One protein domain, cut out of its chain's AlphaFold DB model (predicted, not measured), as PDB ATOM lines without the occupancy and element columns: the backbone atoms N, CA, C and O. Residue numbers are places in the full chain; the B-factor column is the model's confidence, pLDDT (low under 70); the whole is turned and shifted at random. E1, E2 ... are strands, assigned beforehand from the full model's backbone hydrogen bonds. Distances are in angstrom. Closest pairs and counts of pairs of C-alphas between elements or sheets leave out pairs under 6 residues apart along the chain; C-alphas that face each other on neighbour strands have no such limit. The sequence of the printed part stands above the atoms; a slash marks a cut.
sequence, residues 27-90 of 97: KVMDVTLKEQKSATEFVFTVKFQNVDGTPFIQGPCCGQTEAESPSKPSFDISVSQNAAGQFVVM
ATOM      1  N   LYS A  27     130.647 142.877 148.362       89.25
ATOM      2  CA  LYS A  27     131.968 143.483 148.537       89.25
ATOM      3  C   LYS A  27     133.036 142.484 148.125       89.25
ATOM      4  O   LYS A  27     132.916 141.296 148.404       89.25
ATOM      5  N   VAL A  28     134.105 142.968 147.508       92.62
ATOM      6  CA  VAL A  28     135.294 142.149 147.265       92.62
ATOM      7  C   VAL A  28     135.929 141.795 148.614       92.62
ATOM      8  O   VAL A  28     136.064 142.652 149.489       92.62
ATOM      9  N   MET A  29     136.258 140.519 148.786       94.88
ATOM     10  CA  MET A  29     137.002 139.981 149.923       94.88
ATOM     11  C   MET A  29     138.480 139.826 149.570       94.88
ATOM     12  O   MET A  29     139.340 140.232 150.344       94.88
ATOM     13  N   ASP A  30     138.761 139.232 148.411       97.12
ATOM     14  CA  ASP A  30     140.113 138.909 147.963       97.12
ATOM     15  C   ASP A  30     140.187 138.921 146.430       97.12
ATOM     16  O   ASP A  30     139.202 138.608 145.753       97.12
ATOM     17  N   VAL A  31     141.350 139.286 145.892       97.12
ATOM     18  CA  VAL A  31     141.616 139.346 144.449       97.12
ATOM     19  C   VAL A  31     142.998 138.782 144.184       97.12
ATOM     20  O   VAL A  31     143.998 139.312 144.662       97.12
ATOM     21  N   THR A  32     143.061 137.741 143.365       98.19
ATOM     22  CA  THR A  32     144.321 137.128 142.942       98.19
ATOM     23  C   THR A  32     144.424 137.171 141.423       98.19
ATOM     24  O   THR A  32     143.466 136.838 140.726       98.19
ATOM     25  N   LEU A  33     145.583 137.569 140.886       97.81
ATOM     26  CA  LEU A  33     145.845 137.443 139.452       97.81
ATOM     27  C   LEU A  33     145.878 135.957 139.091       97.81
ATOM     28  O   LEU A  33     146.724 135.216 139.587       97.81
ATOM     29  N   LYS A  34     144.961 135.536 138.223       98.00
ATOM     30  CA  LYS A  34     144.913 134.167 137.714       98.00
ATOM     31  C   LYS A  34     145.775 134.025 136.469       98.00
ATOM     32  O   LYS A  34     146.554 133.085 136.358       98.00
ATOM     33  N   GLU A  35     145.613 134.953 135.532       98.12
ATOM     34  CA  GLU A  35     146.257 134.887 134.226       98.12
ATOM     35  C   GLU A  35     146.468 136.292 133.663       98.12
ATOM     36  O   GLU A  35     145.586 137.149 133.731       98.12
ATOM     37  N   GLN A  36     147.628 136.514 133.052       97.81
ATOM     38  CA  GLN A  36     147.868 137.658 132.186       97.81
ATOM     39  C   GLN A  36     147.847 137.167 130.735       97.81
ATOM     40  O   GLN A  36     148.806 136.549 130.278       97.81
ATOM     41  N   LYS A  37     146.752 137.434 130.017       96.94
ATOM     42  CA  LYS A  37     146.581 137.003 128.620       96.94
ATOM     43  C   LYS A  37     147.440 137.827 127.665       96.94
ATOM     44  O   LYS A  37     147.948 137.306 126.676       96.94
ATOM     45  N   SER A  38     147.614 139.114 127.959       97.31
ATOM     46  CA  SER A  38     148.463 140.024 127.189       97.31
ATOM     47  C   SER A  38     148.934 141.203 128.051       97.31
ATOM     48  O   SER A  38     148.706 141.248 129.259       97.31
ATOM     49  N   ALA A  39     149.590 142.197 127.448       96.69
ATOM     50  CA  ALA A  39     149.906 143.449 128.140       96.69
ATOM     51  C   ALA A  39     148.648 144.239 128.562       96.69
ATOM     52  O   ALA A  39     148.728 145.084 129.451       96.69
ATOM     53  N   THR A  40     147.503 143.972 127.930       97.44
ATOM     54  CA  THR A  40     146.266 144.745 128.086       97.44
ATOM     55  C   THR A  40     145.065 143.902 128.503       97.44
ATOM     56  O   THR A  40     143.974 144.451 128.623       97.44
ATOM     57  N   GLU A  41     145.238 142.598 128.724       98.06
ATOM     58  CA  GLU A  41     144.166 141.663 129.080       98.06
ATOM     59  C   GLU A  41     144.580 140.749 130.235       98.06
ATOM     60  O   GLU A  41     145.617 140.080 130.188       98.06
ATOM     61  N   PHE A  42     143.728 140.691 131.256       98.38
ATOM     62  CA  PHE A  42     143.980 139.991 132.510       98.38
ATOM     63  C   PHE A  42     142.740 139.220 132.956       98.38
ATOM     64  O   PHE A  42     141.610 139.619 132.677       98.38
ATOM     65  N   VAL A  43     142.964 138.142 133.699       98.19
ATOM     66  CA  VAL A  43     141.932 137.409 134.427       98.19
ATOM     67  C   VAL A  43     142.312 137.388 135.898       98.19
ATOM     68  O   VAL A  43     143.409 136.961 136.268       98.19
ATOM     69  N   PHE A  44     141.391 137.827 136.744       98.06
ATOM     70  CA  PHE A  44     141.514 137.783 138.192       98.06
ATOM     71  C   PHE A  44     140.526 136.783 138.763       98.06
ATOM     72  O   PHE A  44     139.363 136.776 138.379       98.06
ATOM     73  N   THR A  45     140.964 135.986 139.728       97.69
ATOM     74  CA  THR A  45     140.049 135.236 140.582       97.69
ATOM     75  C   THR A  45     139.665 136.127 141.759       97.69
ATOM     76  O   THR A  45     140.518 136.554 142.537       97.69
ATOM     77  N   VAL A  46     138.373 136.415 141.874       96.56
ATOM     78  CA  VAL A  46     137.784 137.311 142.870       96.56
ATOM     79  C   VAL A  46     136.926 136.503 143.833       96.56
ATOM     80  O   VAL A  46     136.073 135.714 143.419       96.56
ATOM     81  N   LYS A  47     137.130 136.712 145.131       96.12
ATOM     82  CA  LYS A  47     136.223 136.251 146.186       96.12
ATOM     83  C   LYS A  47     135.441 137.437 146.703       96.12
ATOM     84  O   LYS A  47     135.994 138.522 146.876       96.12
ATOM     85  N   PHE A  48     134.170 137.212 146.993       94.19
ATOM     86  CA  PHE A  48     133.301 138.227 147.566       94.19
ATOM     87  C   PHE A  48     132.950 137.891 149.015       94.19
ATOM     88  O   PHE A  48     133.141 136.763 149.467       94.19
ATOM     89  N   GLN A  49     132.434 138.879 149.738       92.81
ATOM     90  CA  GLN A  49     131.943 138.734 151.101       92.81
ATOM     91  C   GLN A  49     130.493 139.195 151.229       92.81
ATOM     92  O   GLN A  49     130.060 140.149 150.572       92.81
ATOM     93  N   ASN A  50     129.778 138.521 152.123       89.38
ATOM     94  CA  ASN A  50     128.480 138.933 152.633       89.38
ATOM     95  C   ASN A  50     128.615 140.206 153.489       89.38
ATOM     96  O   ASN A  50     129.712 140.659 153.823       89.38
ATOM     97  N   VAL A  51     127.478 140.789 153.874       87.19
ATOM     98  CA  VAL A  51     127.436 142.011 154.701       87.19
ATOM     99  C   VAL A  51     128.101 141.811 156.068       87.19
ATOM    100  O   VAL A  51     128.690 142.749 156.600       87.19
ATOM    101  N   ASP A  52     128.047 140.595 156.609       90.25
ATOM    102  CA  ASP A  52     128.674 140.205 157.877       90.25
ATOM    103  C   ASP A  52     130.183 139.903 157.760       90.25
ATOM    104  O   ASP A  52     130.825 139.577 158.757       90.25
ATOM    105  N   GLY A  53     130.759 140.023 156.558       91.00
ATOM    106  CA  GLY A  53     132.171 139.757 156.282       91.00
ATOM    107  C   GLY A  53     132.509 138.286 156.030       91.00
ATOM    108  O   GLY A  53     133.668 137.968 155.765       91.00
ATOM    109  N   THR A  54     131.536 137.373 156.079       94.62
ATOM    110  CA  THR A  54     131.764 135.965 155.721       94.62
ATOM    111  C   THR A  54     131.930 135.792 154.203       94.62
ATOM    112  O   THR A  54     131.417 136.614 153.438       94.62
ATOM    113  N   PRO A  55     132.633 134.745 153.723       94.31
ATOM    114  CA  PRO A  55     132.760 134.484 152.290       94.31
ATOM    115  C   PRO A  55     131.398 134.278 151.622       94.31
ATOM    116  O   PRO A  55     130.584 133.476 152.079       94.31
ATOM    117  N   PHE A  56     131.174 134.973 150.511       92.75
ATOM    118  CA  PHE A  56     130.023 134.723 149.659       92.75
ATOM    119  C   PHE A  56     130.256 133.455 148.834       92.75
ATOM    120  O   PHE A  56     131.293 133.299 148.187       92.75
ATOM    121  N   ILE A  57     129.263 132.571 148.836       92.94
ATOM    122  CA  ILE A  57     129.248 131.348 148.040       92.94
ATOM    123  C   ILE A  57     127.953 131.360 147.235       92.94
ATOM    124  O   ILE A  57     126.865 131.352 147.809       92.94
ATOM    125  N   GLN A  58     128.063 131.387 145.906       90.62
ATOM    126  CA  GLN A  58     126.895 131.272 145.040       90.62
ATOM    127  C   GLN A  58     126.492 129.804 144.966       90.62
ATOM    128  O   GLN A  58     127.199 129.012 144.350       90.62
ATOM    129  N   GLY A  59     125.374 129.457 145.595       89.88
ATOM    130  CA  GLY A  59     124.777 128.130 145.471       89.88
ATOM    131  C   GLY A  59     124.025 127.930 144.146       89.88
ATOM    132  O   GLY A  59     123.987 128.833 143.300       89.88
ATOM    133  N   PRO A  60     123.381 126.763 143.980       89.31
ATOM    134  CA  PRO A  60     122.522 126.481 142.837       89.31
ATOM    135  C   PRO A  60     121.409 127.526 142.676       89.31
ATOM    136  O   PRO A  60     120.825 127.989 143.657       89.31
ATOM    137  N   CYS A  61     121.075 127.874 141.433       84.56
ATOM    138  CA  CYS A  61     119.997 128.812 141.118       84.56
ATOM    139  C   CYS A  61     118.837 128.126 140.379       84.56
ATOM    140  O   CYS A  61     119.000 127.067 139.774       84.56
ATOM    141  N   CYS A  62     117.650 128.743 140.412       85.12
ATOM    142  CA  CYS A  62     116.505 128.354 139.577       85.12
ATOM    143  C   CYS A  62     116.044 126.888 139.748       85.12
ATOM    144  O   CYS A  62     115.613 126.258 138.784       85.12
ATOM    145  N   GLY A  63     116.138 126.343 140.966       86.12
ATOM    146  CA  GLY A  63     115.719 124.972 141.285       86.12
ATOM    147  C   GLY A  63     116.731 123.878 140.924       86.12
ATOM    148  O   GLY A  63     116.401 122.704 141.061       86.12
ATOM    149  N   GLN A  64     117.939 124.244 140.485       90.94
ATOM    150  CA  GLN A  64     119.028 123.295 140.243       90.94
ATOM    151  C   GLN A  64     119.542 122.695 141.558       90.94
ATOM    152  O   GLN A  64     119.478 123.319 142.619       90.94
ATOM    153  N   THR A  65     120.070 121.479 141.483       92.38
ATOM    154  CA  THR A  65     120.743 120.796 142.593       92.38
ATOM    155  C   THR A  65     122.242 121.107 142.625       92.38
ATOM    156  O   THR A  65     122.819 121.555 141.637       92.38
ATOM    157  N   GLU A  66     122.908 120.797 143.741       91.69
ATOM    158  CA  GLU A  66     124.370 120.941 143.884       91.69
ATOM    159  C   GLU A  66     125.155 120.105 142.859       91.69
ATOM    160  O   GLU A  66     126.241 120.487 142.438       91.69
ATOM    161  N   ALA A  67     124.598 118.971 142.420       92.88
ATOM    162  CA  ALA A  67     125.217 118.143 141.390       92.88
ATOM    163  C   ALA A  67     125.130 118.785 139.993       92.88
ATOM    164  O   ALA A  67     126.031 118.607 139.177       92.88
ATOM    165  N   GLU A  68     124.054 119.524 139.716       91.25
ATOM    166  CA  GLU A  68     123.830 120.201 138.434       91.25
ATOM    167  C   GLU A  68     124.542 121.556 138.371       91.25
ATOM    168  O   GLU A  68     125.011 121.964 137.309       91.25
ATOM    169  N   SER A  69     124.638 122.244 139.509       89.19
ATOM    170  CA  SER A  69     125.222 123.578 139.622       89.19
ATOM    171  C   SER A  69     125.975 123.715 140.942       89.19
ATOM    172  O   SER A  69     125.431 124.245 141.910       89.19
ATOM    173  N   PRO A  70     127.219 123.210 141.007       91.12
ATOM    174  CA  PRO A  70     128.004 123.250 142.228       91.12
ATOM    175  C   PRO A  70     128.234 124.676 142.716       91.12
ATOM    176  O   PRO A  70     128.421 125.609 141.926       91.12
ATOM    177  N   SER A  71     128.294 124.810 144.031       92.75
ATOM    178  CA  SER A  71     128.511 126.061 144.729       92.75
ATOM    179  C   SER A  71     129.840 126.712 144.324       92.75
ATOM    180  O   SER A  71     130.902 126.084 144.342       92.75
ATOM    181  N   LYS A  72     129.797 128.003 143.979       92.75
ATOM    182  CA  LYS A  72     130.951 128.785 143.507       92.75
ATOM    183  C   LYS A  72     131.413 129.778 144.579       92.75
ATOM    184  O   LYS A  72     130.715 130.763 144.829       92.75
ATOM    185  N   PRO A  73     132.588 129.567 145.203       93.75
ATOM    186  CA  PRO A  73     133.140 130.477 146.213       93.75
ATOM    187  C   PRO A  73     134.007 131.603 145.618       93.75
ATOM    188  O   PRO A  73     134.450 132.499 146.335       93.75
ATOM    189  N   SER A  74     134.318 131.536 144.324       95.25
ATOM    190  CA  SER A  74     135.179 132.490 143.626       95.25
ATOM    191  C   SER A  74     134.788 132.612 142.160       95.25
ATOM    192  O   SER A  74     134.256 131.667 141.576       95.25
ATOM    193  N   PHE A  75     135.110 133.754 141.567       94.00
ATOM    194  CA  PHE A  75     134.671 134.144 140.233       94.00
ATOM    195  C   PHE A  75     135.859 134.635 139.427       94.00
ATOM    196  O   PHE A  75     136.643 135.443 139.922       94.00
ATOM    197  N   ASP A  76     135.984 134.167 138.192       96.12
ATOM    198  CA  ASP A  76     136.965 134.720 137.271       96.12
ATOM    199  C   ASP A  76     136.388 135.967 136.611       96.12
ATOM    200  O   ASP A  76     135.301 135.924 136.037       96.12
ATOM    201  N   ILE A  77     137.123 137.068 136.721       95.62
ATOM    202  CA  ILE A  77     136.756 138.380 136.204       95.62
ATOM    203  C   ILE A  77     137.840 138.841 135.238       95.62
ATOM    204  O   ILE A  77     139.024 138.929 135.575       95.62
ATOM    205  N   SER A  78     137.411 139.154 134.029       97.62
ATOM    206  CA  SER A  78     138.206 139.635 132.918       97.62
ATOM    207  C   SER A  78     138.309 141.152 132.977       97.62
ATOM    208  O   SER A  78     137.316 141.870 133.137       97.62
ATOM    209  N   VAL A  79     139.532 141.638 132.808       97.19
ATOM    210  CA  VAL A  79     139.851 143.062 132.761       97.19
ATOM    211  C   VAL A  79     140.613 143.342 131.477       97.19
ATOM    212  O   VAL A  79     141.610 142.676 131.192       97.19
ATOM    213  N   SER A  80     140.156 144.329 130.708       97.69
ATOM    214  CA  SER A  80     140.806 144.742 129.464       97.69
ATOM    215  C   SER A  80     141.023 146.248 129.407       97.69
ATOM    216  O   SER A  80     140.317 147.024 130.052       97.69
ATOM    217  N   GLN A  81     142.030 146.678 128.651       97.50
ATOM    218  CA  GLN A  81     142.255 148.093 128.387       97.50
ATOM    219  C   GLN A  81     141.332 148.579 127.260       97.50
ATOM    220  O   GLN A  81     141.309 148.007 126.171       97.50
ATOM    221  N   ASN A  82     140.580 149.649 127.505       93.75
ATOM    222  CA  ASN A  82     139.752 150.293 126.488       93.75
ATOM    223  C   ASN A  82     140.585 151.215 125.568       93.75
ATOM    224  O   ASN A  82     141.764 151.474 125.809       93.75
ATOM    225  N   ALA A  83     139.951 151.772 124.530       92.94
ATOM    226  CA  ALA A  83     140.607 152.678 123.577       92.94
ATOM    227  C   ALA A  83     141.158 153.977 124.207       92.94
ATOM    228  O   ALA A  83     142.023 154.622 123.620       92.94
ATOM    229  N   ALA A  84     140.679 154.357 125.396       94.00
ATOM    230  CA  ALA A  84     141.185 155.492 126.169       94.00
ATOM    231  C   ALA A  84     142.363 155.113 127.091       94.00
ATOM    232  O   ALA A  84     142.818 155.941 127.878       94.00
ATOM    233  N   GLY A  85     142.849 153.870 127.026       94.56
ATOM    234  CA  GLY A  85     143.955 153.388 127.849       94.56
ATOM    235  C   GLY A  85     143.559 152.999 129.278       94.56
ATOM    236  O   GLY A  85     144.439 152.762 130.105       94.56
ATOM    237  N   GLN A  86     142.267 152.919 129.600       94.94
ATOM    238  CA  GLN A  86     141.784 152.590 130.944       94.94
ATOM    239  C   GLN A  86     141.457 151.103 131.057       94.94
ATOM    240  O   GLN A  86     140.816 150.545 130.169       94.94
ATOM    241  N   PHE A  87     141.834 150.477 132.171       94.75
ATOM    242  CA  PHE A  87     141.425 149.108 132.474       94.75
ATOM    243  C   PHE A  87     139.982 149.075 132.972       94.75
ATOM    244  O   PHE A  87     139.634 149.762 133.931       94.75
ATOM    245  N   VAL A  88     139.152 148.274 132.313       93.19
ATOM    246  CA  VAL A  88     137.726 148.127 132.601       93.19
ATOM    247  C   VAL A  88     137.382 146.663 132.847       93.19
ATOM    248  O   VAL A  88     137.959 145.760 132.240       93.19
ATOM    249  N   VAL A  89     136.448 146.435 133.768       92.44
ATOM    250  CA  VAL A  89     135.883 145.108 134.031       92.44
ATOM    251  C   VAL A  89     134.904 144.768 132.916       92.44
ATOM    252  O   VAL A  89     134.045 145.582 132.580       92.44
ATOM    253  N   MET A  90     135.040 143.567 132.359       92.88
ATOM    254  CA  MET A  90     134.241 143.121 131.215       92.88
ATOM    255  C   MET A  90     133.101 142.173 131.598       92.88
ATOM    256  O   MET A  90     132.196 141.961 130.794       92.88
TER     257      MET A  90
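Overview. This is residues 27 to 90 of the 97 residues of an uncharacterized protein of bioreactor metagenome (UniProt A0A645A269). A single ribbon-like sheet of four antiparallel strands, strongly twisted and curled like part of a barrel, makes the body, and one long loop, residues 50 to 74, swings away from it between E2 and E3. The tip of that loop, residues 62 to 67, sticks out free, and the line from it to the E3 to E4 turn makes the length of the domain. The printed part has 64 residues with four named strands, E1, E2, E3 and E4 along the chain and in the same order across the sheet, and no named helix; the class is all strand, though under half of the residues, 29 of 64, are in named elements. The whole is loose, with a radius of gyration of the C-alphas of 14.7 A, and only just elongated, with spans of 42 by 28 by 18 A.

Along the chain. Find C-alpha 27 at (131.968, 143.483, 148.537); from there E1, residues 27 to 36, runs 23.5 A and bends by 64 degrees at residue 30. Next look for E2, residues 41 to 49, which runs 25.4 A from C-alpha 41 at (144.166, 141.663, 129.080). E3 is residues 75 to 81, 19.8 A long. The short E4, residues 87 to 89, covers 7.0 A and ends with C-alpha 89 at (135.883, 145.108, 134.031).

Arrangement. Begin at the inner strands E2 and E3, an antiparallel hairpin at 140 degrees, where C-alphas 43 and 78 face each other at 4.6 A and N 44 is 2.9 A from O 77, within hydrogen-bond range. On the other side of E2 you find the edge strand E1, antiparallel to it at 155 degrees; in this hairpin C-alphas 28 and 48 face each other at 4.4 A, and N 45 and O 32 are within hydrogen-bond range at 2.8 A. At the other edge, E4 forms a hairpin with E3, antiparallel at 146 degrees; C-alphas 81 and 87 face each other at 4.3 A, and N 88 and O 80 are within hydrogen-bond range at 2.8 A. These four strands are a meander, each the antiparallel neighbour of the one before. E1 and E4 are apart.

Size, cuts and confidence. Look at Thr 65 and Ala 84 for the two C-alphas farthest apart, 43.5 A. The links E1 to E2 and E3 to E4 are tight, while E2 to E3 is long, with 25 residues. The printed part has no cut; its mean pLDDT is 93.9, and no printed residue is under 70.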